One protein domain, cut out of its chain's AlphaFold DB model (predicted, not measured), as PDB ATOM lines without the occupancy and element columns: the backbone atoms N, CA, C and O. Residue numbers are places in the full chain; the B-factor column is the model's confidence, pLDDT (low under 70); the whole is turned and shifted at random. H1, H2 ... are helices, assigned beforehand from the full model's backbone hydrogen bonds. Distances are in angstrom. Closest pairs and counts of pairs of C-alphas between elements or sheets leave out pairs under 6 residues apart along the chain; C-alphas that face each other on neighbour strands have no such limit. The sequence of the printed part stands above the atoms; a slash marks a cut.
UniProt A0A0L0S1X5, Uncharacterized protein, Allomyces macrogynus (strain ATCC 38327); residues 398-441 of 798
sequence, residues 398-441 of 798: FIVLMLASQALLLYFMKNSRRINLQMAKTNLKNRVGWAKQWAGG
ATOM      1  N   PHE A 398      43.499  11.908   0.557       71.44
ATOM      2  CA  PHE A 398      42.464  10.879   0.704       71.44
ATOM      3  C   PHE A 398      41.363  11.060  -0.348       71.44
ATOM      4  O   PHE A 398      40.961  10.081  -0.980       71.44
ATOM      5  N   ILE A 399      40.924  12.297  -0.604       76.25
ATOM      6  CA  ILE A 399      39.993  12.608  -1.700       76.25
ATOM      7  C   ILE A 399      40.613  12.212  -3.050       76.25
ATOM      8  O   ILE A 399      39.940  11.568  -3.857       76.25
ATOM      9  N   VAL A 400      41.904  12.496  -3.270       80.88
ATOM     10  CA  VAL A 400      42.644  12.065  -4.472       80.88
ATOM     11  C   VAL A 400      42.721  10.540  -4.576       80.88
ATOM     12  O   VAL A 400      42.432  10.010  -5.645       80.88
ATOM     13  N   LEU A 401      43.024   9.804  -3.499       77.44
ATOM     14  CA  LEU A 401      43.018   8.332  -3.512       77.44
ATOM     15  C   LEU A 401      41.615   7.745  -3.723       77.44
ATOM     16  O   LEU A 401      41.469   6.746  -4.430       77.44
ATOM     17  N   MET A 402      40.567   8.374  -3.187       80.94
ATOM     18  CA  MET A 402      39.180   8.008  -3.488       80.94
ATOM     19  C   MET A 402      38.884   8.182  -4.981       80.94
ATOM     20  O   MET A 402      38.453   7.221  -5.623       80.94
ATOM     21  N   LEU A 403      39.184   9.349  -5.555       80.69
ATOM     22  CA  LEU A 403      39.031   9.631  -6.986       80.69
ATOM     23  C   LEU A 403      39.849   8.667  -7.854       80.69
ATOM     24  O   LEU A 403      39.302   8.079  -8.786       80.69
ATOM     25  N   ALA A 404      41.115   8.430  -7.509       84.31
ATOM     26  CA  ALA A 404      42.001   7.502  -8.204       84.31
ATOM     27  C   ALA A 404      41.492   6.053  -8.133       84.31
ATOM     28  O   ALA A 404      41.531   5.351  -9.139       84.31
ATOM     29  N   SER A 405      40.950   5.605  -6.995       84.19
ATOM     30  CA  SER A 405      40.381   4.254  -6.857       84.19
ATOM     31  C   SER A 405      39.120   4.053  -7.708       84.19
ATOM     32  O   SER A 405      38.952   2.997  -8.321       84.19
ATOM     33  N   GLN A 406      38.264   5.077  -7.819       86.94
ATOM     34  CA  GLN A 406      37.094   5.059  -8.703       86.94
ATOM     35  C   GLN A 406      37.515   5.152 -10.178       86.94
ATOM     36  O   GLN A 406      36.979   4.432 -11.019       86.94
ATOM     37  N   ALA A 407      38.517   5.976 -10.499       80.25
ATOM     38  CA  ALA A 407      39.088   6.077 -11.839       80.25
ATOM     39  C   ALA A 407      39.751   4.760 -12.280       80.25
ATOM     40  O   ALA A 407      39.528   4.326 -13.406       80.25
ATOM     41  N   LEU A 408      40.479   4.073 -11.391       85.31
ATOM     42  CA  LEU A 408      41.022   2.730 -11.623       85.31
ATOM     43  C   LEU A 408      39.911   1.698 -11.827       85.31
ATOM     44  O   LEU A 408      39.996   0.900 -12.757       85.31
ATOM     45  N   LEU A 409      38.840   1.731 -11.028       81.44
ATOM     46  CA  LEU A 409      37.682   0.852 -11.222       81.44
ATOM     47  C   LEU A 409      37.043   1.061 -12.608       81.44
ATOM     48  O   LEU A 409      36.760   0.090 -13.312       81.44
ATOM     49  N   LEU A 410      36.866   2.318 -13.026       79.31
ATOM     50  CA  LEU A 410      36.332   2.683 -14.342       79.31
ATOM     51  C   LEU A 410      37.297   2.334 -15.486       79.31
ATOM     52  O   LEU A 410      36.853   1.845 -16.523       79.31
ATOM     53  N   TYR A 411      38.605   2.518 -15.299       86.62
ATOM     54  CA  TYR A 411      39.652   2.122 -16.245       86.62
ATOM     55  C   TYR A 411      39.670   0.603 -16.442       86.62
ATOM     56  O   TYR A 411      39.622   0.126 -17.579       86.62
ATOM     57  N   PHE A 412      39.630  -0.168 -15.350       82.00
ATOM     58  CA  PHE A 412      39.493  -1.618 -15.417       82.00
ATOM     59  C   PHE A 412      38.187  -2.017 -16.106       82.00
ATOM     60  O   PHE A 412      38.247  -2.846 -17.003       82.00
ATOM     61  N   MET A 413      37.040  -1.395 -15.807       77.56
ATOM     62  CA  MET A 413      35.780  -1.670 -16.521       77.56
ATOM     63  C   MET A 413      35.819  -1.302 -18.018       77.56
ATOM     64  O   MET A 413      35.165  -1.963 -18.826       77.56
ATOM     65  N   LYS A 414      36.583  -0.270 -18.408       82.56
ATOM     66  CA  LYS A 414      36.759   0.171 -19.804       82.56
ATOM     67  C   LYS A 414      37.674  -0.767 -20.603       82.56
ATOM     68  O   LYS A 414      37.415  -1.011 -21.784       82.56
ATOM     69  N   ASN A 415      38.702  -1.319 -19.955       78.88
ATOM     70  CA  ASN A 415      39.680  -2.219 -20.571       78.88
ATOM     71  C   ASN A 415      39.353  -3.713 -20.384       78.88
ATOM     72  O   ASN A 415      39.796  -4.535 -21.183       78.88
ATOM     73  N   SER A 416      38.483  -4.089 -19.440       69.81
ATOM     74  CA  SER A 416      37.978  -5.459 -19.248       69.81
ATOM     75  C   SER A 416      36.963  -5.881 -20.323       69.81
ATOM     76  O   SER A 416      36.015  -6.612 -20.029       69.81
ATOM     77  N   ARG A 417      37.161  -5.465 -21.585       57.94
ATOM     78  CA  ARG A 417      36.267  -5.723 -22.734       57.94
ATOM     79  C   ARG A 417      35.938  -7.209 -22.941       57.94
ATOM     80  O   ARG A 417      34.926  -7.521 -23.557       57.94
ATOM     81  N   ARG A 418      36.771  -8.120 -22.417       56.28
ATOM     82  CA  ARG A 418      36.530  -9.577 -22.396       56.28
ATOM     83  C   ARG A 418      36.293 -10.158 -20.993       56.28
ATOM     84  O   ARG A 418      35.617 -11.175 -20.880       56.28
ATOM     85  N   ILE A 419      36.755  -9.515 -19.912       57.00
ATOM     86  CA  ILE A 419      36.534  -9.991 -18.529       57.00
ATOM     87  C   ILE A 419      35.204  -9.443 -17.989       57.00
ATOM     88  O   ILE A 419      35.119  -8.621 -17.084       57.00
ATOM     89  N   ASN A 420      34.145  -9.972 -18.598       60.97
ATOM     90  CA  ASN A 420      32.815 -10.158 -18.034       60.97
ATOM     91  C   ASN A 420      32.172  -8.946 -17.317       60.97
ATOM     92  O   ASN A 420      31.928  -8.954 -16.106       60.97
ATOM     93  N   LEU A 421      31.746  -7.963 -18.119       69.25
ATOM     94  CA  LEU A 421      30.847  -6.871 -17.712       69.25
ATOM     95  C   LEU A 421      29.586  -7.348 -16.960       69.25
ATOM     96  O   LEU A 421      29.026  -6.579 -16.180       69.25
ATOM     97  N   GLN A 422      29.135  -8.599 -17.135       72.19
ATOM     98  CA  GLN A 422      27.993  -9.132 -16.383       72.19
ATOM     99  C   GLN A 422      28.345  -9.376 -14.906       72.19
ATOM    100  O   GLN A 422      27.526  -9.066 -14.043       72.19
ATOM    101  N   MET A 423      29.563  -9.842 -14.589       73.69
ATOM    102  CA  MET A 423      30.033  -9.963 -13.197       73.69
ATOM    103  C   MET A 423      30.265  -8.600 -12.537       73.69
ATOM    104  O   MET A 423      29.969  -8.441 -11.351       73.69
ATOM    105  N   ALA A 424      30.728  -7.601 -13.296       72.94
ATOM    106  CA  ALA A 424      30.802  -6.219 -12.817       72.94
ATOM    107  C   ALA A 424      29.396  -5.655 -12.534       72.94
ATOM    108  O   ALA A 424      29.143  -5.123 -11.453       72.94
ATOM    109  N   LYS A 425      28.443  -5.852 -13.458       83.81
ATOM    110  CA  LYS A 425      27.045  -5.406 -13.334       83.81
ATOM    111  C   LYS A 425      26.310  -6.071 -12.165       83.81
ATOM    112  O   LYS A 425      25.554  -5.388 -11.473       83.81
ATOM    113  N   THR A 426      26.529  -7.361 -11.899       85.88
ATOM    114  CA  THR A 426      25.939  -8.037 -10.726       85.88
ATOM    115  C   THR A 426      26.610  -7.618  -9.420       85.88
ATOM    116  O   THR A 426      25.894  -7.345  -8.459       85.88
ATOM    117  N   ASN A 427      27.939  -7.450  -9.376       78.38
ATOM    118  CA  ASN A 427      28.612  -6.870  -8.204       78.38
ATOM    119  C   ASN A 427      28.099  -5.462  -7.893       78.38
ATOM    120  O   ASN A 427      27.752  -5.183  -6.747       78.38
ATOM    121  N   LEU A 428      28.004  -4.591  -8.899       80.44
ATOM    122  CA  LEU A 428      27.513  -3.227  -8.727       80.44
ATOM    123  C   LEU A 428      26.048  -3.221  -8.270       80.44
ATOM    124  O   LEU A 428      25.724  -2.535  -7.306       80.44
ATOM    125  N   LYS A 429      25.179  -4.046  -8.871       91.81
ATOM    126  CA  LYS A 429      23.778  -4.193  -8.436       91.81
ATOM    127  C   LYS A 429      23.670  -4.684  -6.987       91.81
ATOM    128  O   LYS A 429      22.832  -4.176  -6.247       91.81
ATOM    129  N   ASN A 430      24.526  -5.614  -6.564       89.50
ATOM    130  CA  ASN A 430      24.549  -6.114  -5.187       89.50
ATOM    131  C   ASN A 430      25.065  -5.049  -4.205       89.50
ATOM    132  O   ASN A 430      24.432  -4.822  -3.177       89.50
ATOM    133  N   ARG A 431      26.152  -4.338  -4.541       83.00
ATOM    134  CA  ARG A 431      26.713  -3.245  -3.723       83.00
ATOM    135  C   ARG A 431      25.753  -2.061  -3.601       83.00
ATOM    136  O   ARG A 431      25.559  -1.563  -2.500       83.00
ATOM    137  N   VAL A 432      25.094  -1.655  -4.689       84.50
ATOM    138  CA  VAL A 432      24.044  -0.617  -4.677       84.50
ATOM    139  C   VAL A 432      22.797  -1.104  -3.932       84.50
ATOM    140  O   VAL A 432      22.181  -0.327  -3.208       84.50
ATOM    141  N   GLY A 433      22.445  -2.389  -4.038       87.62
ATOM    142  CA  GLY A 433      21.383  -3.007  -3.241       87.62
ATOM    143  C   GLY A 433      21.663  -2.932  -1.738       87.62
ATOM    144  O   GLY A 433      20.802  -2.486  -0.982       87.62
ATOM    145  N   TRP A 434      22.884  -3.278  -1.318       86.94
ATOM    146  CA  TRP A 434      23.340  -3.130   0.066       86.94
ATOM    147  C   TRP A 434      23.374  -1.660   0.490       86.94
ATOM    148  O   TRP A 434      22.785  -1.319   1.509       86.94
ATOM    149  N   ALA A 435      23.971  -0.762  -0.297       80.75
ATOM    150  CA  ALA A 435      23.991   0.672   0.005       80.75
ATOM    151  C   ALA A 435      22.570   1.248   0.163       80.75
ATOM    152  O   ALA A 435      22.322   2.032   1.076       80.75
ATOM    153  N   LYS A 436      21.606   0.796  -0.651       84.38
ATOM    154  CA  LYS A 436      20.186   1.160  -0.529       84.38
ATOM    155  C   LYS A 436      19.505   0.539   0.701       84.38
ATOM    156  O   LYS A 436      18.574   1.144   1.223       84.38
ATOM    157  N   GLN A 437      19.960  -0.613   1.195       84.75
ATOM    158  CA  GLN A 437      19.515  -1.175   2.479       84.75
ATOM    159  C   GLN A 437      20.092  -0.394   3.670       84.75
ATOM    160  O   GLN A 437      19.337  -0.050   4.576       84.75
ATOM    161  N   TRP A 438      21.382  -0.044   3.649       84.94
ATOM    162  CA  TRP A 438      22.033   0.761   4.690       84.94
ATOM    163  C   TRP A 438      21.462   2.186   4.754       84.94
ATOM    164  O   TRP A 438      20.948   2.593   5.794       84.94
ATOM    165  N   ALA A 439      21.446   2.913   3.633       78.88
ATOM    166  CA  ALA A 439      20.847   4.248   3.554       78.88
ATOM    167  C   ALA A 439      19.329   4.209   3.803       78.88
ATOM    168  O   ALA A 439      18.795   5.034   4.541       78.88
ATOM    169  N   GLY A 440      18.621   3.212   3.261       82.06
ATOM    170  CA  GLY A 440      17.194   3.011   3.521       82.06
ATOM    171  C   GLY A 440      16.880   2.721   4.993       82.06
ATOM    172  O   GLY A 440      15.829   3.133   5.476       82.06
ATOM    173  N   GLY A 441      17.798   2.078   5.721       79.06
ATOM    174  CA  GLY A 441      17.724   1.868   7.170       79.06
ATOM    175  C   GLY A 441      17.977   3.127   8.007       79.06
ATOM    176  O   GLY A 441      17.597   3.145   9.179       79.06
TER     177      GLY A 441
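This is residues 398 to 441 of the 798 residues of an uncharacterized protein of Allomyces macrogynus (strain ATCC 38327) (UniProt A0A0L0S1X5). Two long helices, H2 and H1, make a flat, open V, drawn together at the tight link of residues 416 to 420 and spread wide at their other ends. The free arms of the V are residues 425 to 441 of H2 and residues 398 to 408 of H1, with no third part between them. The printed part has 44 residues with two named helices, in the order H1 then H2, and no named strand; the class is all helix. The whole is loose, with a radius of gyration of the C-alphas of 12.8 A, and spans 36 by 29 by 7 A.

H2, the longest helix, holds residues 421 to 441 and measures 29.5 A from first to last C-alpha. It begins at C-alpha 421 at (30.847, -6.871, -17.712) and ends at C-alpha 441 at (17.724, 1.868, 7.170). H1 holds residues 398 to 415 and measures 25.1 A from first to last C-alpha, beginning at C-alpha 398 at (42.464, 10.879, 0.704).

H2 and H1 are close but not clearly touching, with 2 pairs of C-alphas within 8 A. Their closest C-alphas are those of Met 413 and Leu 421, 7.3 A apart. The helices run opposite ways at a steep tilt of 36 degrees, only just steep. Their centres are 17.7 A apart. In H1 and H2 every O i to N i+4 pair is within hydrogen-bond range.

The two C-alphas farthest apart are those of Arg 418 and Gly 441, at 36.9 A. The printed part has no cut, and the link from H1 to H2 is tight, with 5 residues. The mean pLDDT of the printed part is 78.9; residues 416 to 421, of which 421 belongs to H2, are under 70.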